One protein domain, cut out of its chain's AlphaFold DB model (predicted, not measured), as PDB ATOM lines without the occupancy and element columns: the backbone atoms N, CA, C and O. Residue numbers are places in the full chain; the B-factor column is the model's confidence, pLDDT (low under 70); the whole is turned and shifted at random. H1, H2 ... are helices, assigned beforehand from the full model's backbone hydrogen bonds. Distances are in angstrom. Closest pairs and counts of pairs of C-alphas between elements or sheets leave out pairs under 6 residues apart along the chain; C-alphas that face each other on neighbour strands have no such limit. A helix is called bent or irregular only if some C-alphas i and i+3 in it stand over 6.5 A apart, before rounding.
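AT A GLANCE: This is residues 333 to 383 of the 484 residues of an uncharacterized protein of Acinetobacter johnsonii (UniProt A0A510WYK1). Picture two long helices, H1 and then H2, that meet near their ends in a wide V, with the space between the arms empty and a short tail, residues 380 to 383, after the far end of H2. The two arms and the tail lie nearly in one plane: the C-alphas span 48 by 34 by 6 A, a flat outline. The printed part has 51 residues with two named helices, H1 before H2, and no named strand, and its class is all helix. The whole is extended, with a radius of gyration of the C-alphas of 17.8 A.

HOW THE PARTS SIT: Start with H1, residues 333 to 357, and go on past His 358, a tight link of 1 residue, into H2, residues 359 to 379. Look at Met 355 and Val 362 for the closest C-alphas of the two helices, 6.6 A apart. With 1 pair of C-alphas within 8 A, H1 and H2 are close but not clearly touching. Their lines are about perpendicular, at 79 degrees, and their centres are 26.5 A apart. On the backbone of H1 and of H2, you will find every O i to N i+4 pair within hydrogen-bond range.

IN THESE COORDINATES: Find C-alpha 333 at (12.288, -29.083, 17.522); from there H1 runs 36.2 A to C-alpha 357 at (-20.013, -17.395, 28.872). Find C-alpha 359 at (-23.848, -18.827, 24.604), where H2 begins; it runs 30.1 A to C-alpha 379 at (-25.949, -17.737, -5.436). Neither helix is bent.

THE WHOLE: Look at Gln 335 and Arg 383 for the two C-alphas farthest apart, 48.3 A. Residues 333 to 383 stand free, with no C-alpha 8 or more residues apart along the chain within 10 A. The printed part has no cut, and the link from H1 to H2 is tight. In the B-factor column the mean pLDDT of the printed part of this model is 92.1, and no printed residue is under 70.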
ATOM      1  N   LEU A 333      13.575 -28.914  18.201       77.81
ATOM      2  CA  LEU A 333      12.288 -29.083  17.522       77.81
ATOM      3  C   LEU A 333      11.149 -29.381  18.511       77.81
ATOM      4  O   LEU A 333      10.072 -28.796  18.404       77.81
ATOM      5  N   TYR A 334      11.401 -30.243  19.501       78.75
ATOM      6  CA  TYR A 334      10.428 -30.581  20.536       78.75
ATOM      7  C   TYR A 334      10.062 -29.363  21.383       78.75
ATOM      8  O   TYR A 334       8.882 -29.078  21.571       78.75
ATOM      9  N   GLN A 335      11.054 -28.587  21.829       80.75
ATOM     10  CA  GLN A 335      10.798 -27.388  22.629       80.75
ATOM     11  C   GLN A 335      10.001 -26.332  21.854       80.75
ATOM     12  O   GLN A 335       9.107 -25.699  22.415       80.75
ATOM     13  N   PHE A 336      10.314 -26.137  20.569       84.31
ATOM     14  CA  PHE A 336       9.572 -25.221  19.707       84.31
ATOM     15  C   PHE A 336       8.112 -25.662  19.544       84.31
ATOM     16  O   PHE A 336       7.198 -24.875  19.800       84.31
ATOM     17  N   SER A 337       7.902 -26.930  19.182       82.56
ATOM     18  CA  SER A 337       6.571 -27.518  19.014       82.56
ATOM     19  C   SER A 337       5.746 -27.433  20.298       82.56
ATOM     20  O   SER A 337       4.619 -26.940  20.285       82.56
ATOM     21  N   HIS A 338       6.341 -27.801  21.435       82.81
ATOM     22  CA  HIS A 338       5.668 -27.786  22.727       82.81
ATOM     23  C   HIS A 338       5.236 -26.375  23.145       82.81
ATOM     24  O   HIS A 338       4.097 -26.186  23.565       82.81
ATOM     25  N   ARG A 339       6.094 -25.358  22.964       85.69
ATOM     26  CA  ARG A 339       5.729 -23.955  23.242       85.69
ATOM     27  C   ARG A 339       4.586 -23.476  22.350       85.69
ATOM     28  O   ARG A 339       3.651 -22.855  22.848       85.69
ATOM     29  N   CYS A 340       4.656 -23.776  21.052       87.25
ATOM     30  CA  CYS A 340       3.605 -23.422  20.099       87.25
ATOM     31  C   CYS A 340       2.268 -24.065  20.500       87.25
ATOM     32  O   CYS A 340       1.251 -23.381  20.613       87.25
ATOM     33  N   MET A 341       2.291 -25.360  20.827       84.81
ATOM     34  CA  MET A 341       1.108 -26.106  21.248       84.81
ATOM     35  C   MET A 341       0.506 -25.570  22.549       84.81
ATOM     36  O   MET A 341      -0.707 -25.403  22.650       84.81
ATOM     37  N   GLN A 342       1.339 -25.252  23.544       86.88
ATOM     38  CA  GLN A 342       0.877 -24.671  24.805       86.88
ATOM     39  C   GLN A 342       0.200 -23.310  24.600       86.88
ATOM     40  O   GLN A 342      -0.857 -23.062  25.183       86.88
ATOM     41  N   GLN A 343       0.768 -22.443  23.754       91.56
ATOM     42  CA  GLN A 343       0.150 -21.161  23.407       91.56
ATOM     43  C   GLN A 343      -1.197 -21.360  22.709       91.56
ATOM     44  O   GLN A 343      -2.177 -20.704  23.066       91.56
ATOM     45  N   PHE A 344      -1.262 -22.302  21.765       92.06
ATOM     46  CA  PHE A 344      -2.492 -22.622  21.048       92.06
ATOM     47  C   PHE A 344      -3.578 -23.155  21.989       92.06
ATOM     48  O   PHE A 344      -4.714 -22.689  21.956       92.06
ATOM     49  N   ASN A 345      -3.218 -24.066  22.898       91.69
ATOM     50  CA  ASN A 345      -4.132 -24.613  23.896       91.69
ATOM     51  C   ASN A 345      -4.624 -23.527  24.869       91.69
ATOM     52  O   ASN A 345      -5.812 -23.444  25.171       91.69
ATOM     53  N   HIS A 346      -3.745 -22.626  25.314       93.06
ATOM     54  CA  HIS A 346      -4.151 -21.519  26.179       93.06
ATOM     55  C   HIS A 346      -5.119 -20.553  25.475       93.06
ATOM     56  O   HIS A 346      -6.129 -20.147  26.060       93.06
ATOM     57  N   ALA A 347      -4.856 -20.225  24.206       94.62
ATOM     58  CA  ALA A 347      -5.753 -19.417  23.383       94.62
ATOM     59  C   ALA A 347      -7.106 -20.116  23.158       94.62
ATOM     60  O   ALA A 347      -8.162 -19.491  23.299       94.62
ATOM     61  N   TYR A 348      -7.090 -21.424  22.889       96.06
ATOM     62  CA  TYR A 348      -8.293 -22.243  22.758       96.06
ATOM     63  C   TYR A 348      -9.117 -22.261  24.052       96.06
ATOM     64  O   TYR A 348     -10.301 -21.949  24.028       96.06
ATOM     65  N   LEU A 349      -8.505 -22.523  25.209       95.56
ATOM     66  CA  LEU A 349      -9.215 -22.544  26.492       95.56
ATOM     67  C   LEU A 349      -9.787 -21.173  26.869       95.56
ATOM     68  O   LEU A 349     -10.880 -21.090  27.429       95.56
ATOM     69  N   THR A 350      -9.067 -20.093  26.568       94.62
ATOM     70  CA  THR A 350      -9.527 -18.729  26.859       94.62
ATOM     71  C   THR A 350     -10.701 -18.340  25.961       94.62
ATOM     72  O   THR A 350     -11.713 -17.837  26.454       94.62
ATOM     73  N   SER A 351     -10.610 -18.637  24.662       93.44
ATOM     74  CA  SER A 351     -11.708 -18.412  23.716       93.44
ATOM     75  C   SER A 351     -12.920 -19.294  24.020       93.44
ATOM     76  O   SER A 351     -14.040 -18.791  24.020       93.44
ATOM     77  N   LEU A 352     -12.720 -20.561  24.394       94.62
ATOM     78  CA  LEU A 352     -13.791 -21.473  24.795       94.62
ATOM     79  C   LEU A 352     -14.528 -20.973  26.041       94.62
ATOM     80  O   LEU A 352     -15.755 -20.956  26.058       94.62
ATOM     81  N   LYS A 353     -13.804 -20.517  27.072       94.38
ATOM     82  CA  LYS A 353     -14.420 -19.922  28.270       94.38
ATOM     83  C   LYS A 353     -15.273 -18.705  27.920       94.38
ATOM     84  O   LYS A 353     -16.389 -18.580  28.416       94.38
ATOM     85  N   TRP A 354     -14.769 -17.834  27.047       94.38
ATOM     86  CA  TRP A 354     -15.526 -16.677  26.572       94.38
ATOM     87  C   TRP A 354     -16.781 -17.096  25.794       94.38
ATOM     88  O   TRP A 354     -17.860 -16.555  26.029       94.38
ATOM     89  N   MET A 355     -16.653 -18.099  24.924       93.75
ATOM     90  CA  MET A 355     -17.730 -18.627  24.088       93.75
ATOM     91  C   MET A 355     -18.837 -19.282  24.929       93.75
ATOM     92  O   MET A 355     -20.016 -19.016  24.712       93.75
ATOM     93  N   LEU A 356     -18.462 -20.058  25.951       93.31
ATOM     94  CA  LEU A 356     -19.392 -20.653  26.915       93.31
ATOM     95  C   LEU A 356     -20.100 -19.591  27.771       93.31
ATOM     96  O   LEU A 356     -21.287 -19.732  28.054       93.31
ATOM     97  N   ALA A 357     -19.406 -18.510  28.143       94.31
ATOM     98  CA  ALA A 357     -20.013 -17.395  28.872       94.31
ATOM     99  C   ALA A 357     -21.022 -16.598  28.019       94.31
ATOM    100  O   ALA A 357     -21.965 -16.026  28.562       94.31
ATOM    101  N   HIS A 358     -20.861 -16.586  26.691       94.56
ATOM    102  CA  HIS A 358     -21.698 -15.831  25.752       94.56
ATOM    103  C   HIS A 358     -22.526 -16.745  24.833       94.56
ATOM    104  O   HIS A 358     -22.665 -16.476  23.638       94.56
ATOM    105  N   GLY A 359     -23.122 -17.810  25.381       92.81
ATOM    106  CA  GLY A 359     -23.848 -18.827  24.604       92.81
ATOM    107  C   GLY A 359     -24.923 -18.278  23.651       92.81
ATOM    108  O   GLY A 359     -25.049 -18.762  22.530       92.81
ATOM    109  N   TYR A 360     -25.642 -17.214  24.025       93.38
ATOM    110  CA  TYR A 360     -26.625 -16.574  23.134       93.38
ATOM    111  C   TYR A 360     -25.990 -15.969  21.874       93.38
ATOM    112  O   TYR A 360     -26.544 -16.100  20.782       93.38
ATOM    113  N   VAL A 361     -24.813 -15.346  22.002       93.38
ATOM    114  CA  VAL A 361     -24.064 -14.778  20.867       93.38
ATOM    115  C   VAL A 361     -23.596 -15.896  19.940       93.38
ATOM    116  O   VAL A 361     -23.669 -15.763  18.722       93.38
ATOM    117  N   VAL A 362     -23.178 -17.026  20.513       93.81
ATOM    118  CA  VAL A 362     -22.749 -18.214  19.763       93.81
ATOM    119  C   VAL A 362     -23.895 -18.805  18.955       93.81
ATOM    120  O   VAL A 362     -23.718 -19.091  17.774       93.81
ATOM    121  N   ILE A 363     -25.076 -18.949  19.560       94.62
ATOM    122  CA  ILE A 363     -26.270 -19.448  18.866       94.62
ATOM    123  C   ILE A 363     -26.656 -18.503  17.724       94.62
ATOM    124  O   ILE A 363     -26.944 -18.962  16.622       94.62
ATOM    125  N   LEU A 364     -26.618 -17.187  17.956       96.12
ATOM    126  CA  LEU A 364     -26.914 -16.199  16.919       96.12
ATOM    127  C   LEU A 364     -25.900 -16.261  15.771       96.12
ATOM    128  O   LEU A 364     -26.292 -16.235  14.606       96.12
ATOM    129  N   PHE A 365     -24.612 -16.408  16.083       95.62
ATOM    130  CA  PHE A 365     -23.568 -16.585  15.077       95.62
ATOM    131  C   PHE A 365     -23.744 -17.892  14.295       95.62
ATOM    132  O   PHE A 365     -23.601 -17.901  13.076       95.62
ATOM    133  N   TRP A 366     -24.118 -18.982  14.967       95.44
ATOM    134  CA  TRP A 366     -24.389 -20.274  14.338       95.44
ATOM    135  C   TRP A 366     -25.596 -20.216  13.390       95.44
ATOM    136  O   TRP A 366     -25.497 -20.648  12.243       95.44
ATOM    137  N   LEU A 367     -26.704 -19.598  13.813       97.00
ATOM    138  CA  LEU A 367     -27.860 -19.348  12.943       97.00
ATOM    139  C   LEU A 367     -27.496 -18.428  11.771       97.00
ATOM    140  O   LEU A 367     -27.913 -18.675  10.639       97.00
ATOM    141  N   GLY A 368     -26.671 -17.408  12.018       97.31
ATOM    142  CA  GLY A 368     -26.112 -16.544  10.980       97.31
ATOM    143  C   GLY A 368     -25.270 -17.319   9.965       97.31
ATOM    144  O   GLY A 368     -25.432 -17.119   8.765       97.31
ATOM    145  N   ALA A 369     -24.433 -18.255  10.419       97.06
ATOM    146  CA  ALA A 369     -23.624 -19.114   9.556       97.06
ATOM    147  C   ALA A 369     -24.486 -20.070   8.714       97.06
ATOM    148  O   ALA A 369     -24.199 -20.266   7.531       97.06
ATOM    149  N   ILE A 370     -25.573 -20.617   9.273       97.38
ATOM    150  CA  ILE A 370     -26.556 -21.413   8.516       97.38
ATOM    151  C   ILE A 370     -27.237 -20.549   7.449       97.38
ATOM    152  O   ILE A 370     -27.294 -20.943   6.283       97.38
ATOM    153  N   GLY A 371     -27.703 -19.355   7.824       97.56
ATOM    154  CA  GLY A 371     -28.319 -18.407   6.895       97.56
ATOM    155  C   GLY A 371     -27.364 -17.993   5.771       97.56
ATOM    156  O   GLY A 371     -27.737 -18.020   4.599       97.56
ATOM    157  N   ALA A 372     -26.108 -17.695   6.108       96.94
ATOM    158  CA  ALA A 372     -25.057 -17.382   5.145       96.94
ATOM    159  C   ALA A 372     -24.752 -18.570   4.223       96.94
ATOM    160  O   ALA A 372     -24.612 -18.387   3.017       96.94
ATOM    161  N   SER A 373     -24.717 -19.796   4.755       96.81
ATOM    162  CA  SER A 373     -24.513 -21.010   3.954       96.81
ATOM    163  C   SER A 373     -25.638 -21.206   2.938       96.81
ATOM    164  O   SER A 373     -25.376 -21.499   1.773       96.81
ATOM    165  N   PHE A 374     -26.890 -20.977   3.345       97.00
ATOM    166  CA  PHE A 374     -28.041 -21.026   2.445       97.00
ATOM    167  C   PHE A 374     -27.989 -19.920   1.383       97.00
ATOM    168  O   PHE A 374     -28.223 -20.184   0.203       97.00
ATOM    169  N   TYR A 375     -27.614 -18.700   1.778       96.75
ATOM    170  CA  TYR A 375     -27.419 -17.582   0.857       96.75
ATOM    171  C   TYR A 375     -26.352 -17.898  -0.200       96.75
ATOM    172  O   TYR A 375     -26.605 -17.741  -1.396       96.75
ATOM    173  N   VAL A 376     -25.191 -18.407   0.222       96.44
ATOM    174  CA  VAL A 376     -24.108 -18.823  -0.681       96.44
ATOM    175  C   VAL A 376     -24.577 -19.949  -1.599       96.44
ATOM    176  O   VAL A 376     -24.369 -19.862  -2.805       96.44
ATOM    177  N   TYR A 377     -25.266 -20.964  -1.068       95.69
ATOM    178  CA  TYR A 377     -25.780 -22.085  -1.860       95.69
ATOM    179  C   TYR A 377     -26.736 -21.641  -2.977       95.69
ATOM    180  O   TYR A 377     -26.699 -22.199  -4.074       95.69
ATOM    181  N   GLN A 378     -27.576 -20.631  -2.726       96.00
ATOM    182  CA  GLN A 378     -28.476 -20.099  -3.753       96.00
ATOM    183  C   GLN A 378     -27.750 -19.308  -4.846       96.00
ATOM    184  O   GLN A 378     -28.158 -19.367  -6.005       96.00
ATOM    185  N   HIS A 379     -26.685 -18.587  -4.495       95.62
ATOM    186  CA  HIS A 379     -25.949 -17.737  -5.436       95.62
ATOM    187  C   HIS A 379     -24.809 -18.470  -6.152       95.62
ATOM    188  O   HIS A 379     -24.284 -17.960  -7.145       95.62
ATOM    189  N   LEU A 380     -24.413 -19.659  -5.682       93.81
ATOM    190  CA  LEU A 380     -23.350 -20.431  -6.311       93.81
ATOM    191  C   LEU A 380     -23.833 -21.007  -7.656       93.81
ATOM    192  O   LEU A 380     -24.814 -21.759  -7.691       93.81
ATOM    193  N   PRO A 381     -23.150 -20.719  -8.778       90.31
ATOM    194  CA  PRO A 381     -23.515 -21.300 -10.062       90.31
ATOM    195  C   PRO A 381     -23.308 -22.818 -10.032       90.31
ATOM    196  O   PRO A 381     -22.208 -23.310  -9.777       90.31
ATOM    197  N   LYS A 382     -24.369 -23.572 -10.331       86.12
ATOM    198  CA  LYS A 382     -24.342 -25.039 -10.343       86.12
ATOM    199  C   LYS A 382     -23.760 -25.535 -11.667       86.12
ATOM    200  O   LYS A 382     -24.276 -25.207 -12.734       86.12
ATOM    201  N   ARG A 383     -22.692 -26.332 -11.602       82.25
ATOM    202  CA  ARG A 383     -22.087 -27.025 -12.750       82.25
ATOM    203  C   ARG A 383     -21.891 -28.494 -12.397       82.25
ATOM    204  O   ARG A 383     -21.580 -28.802 -11.253       82.25
TER     205      ARG A 383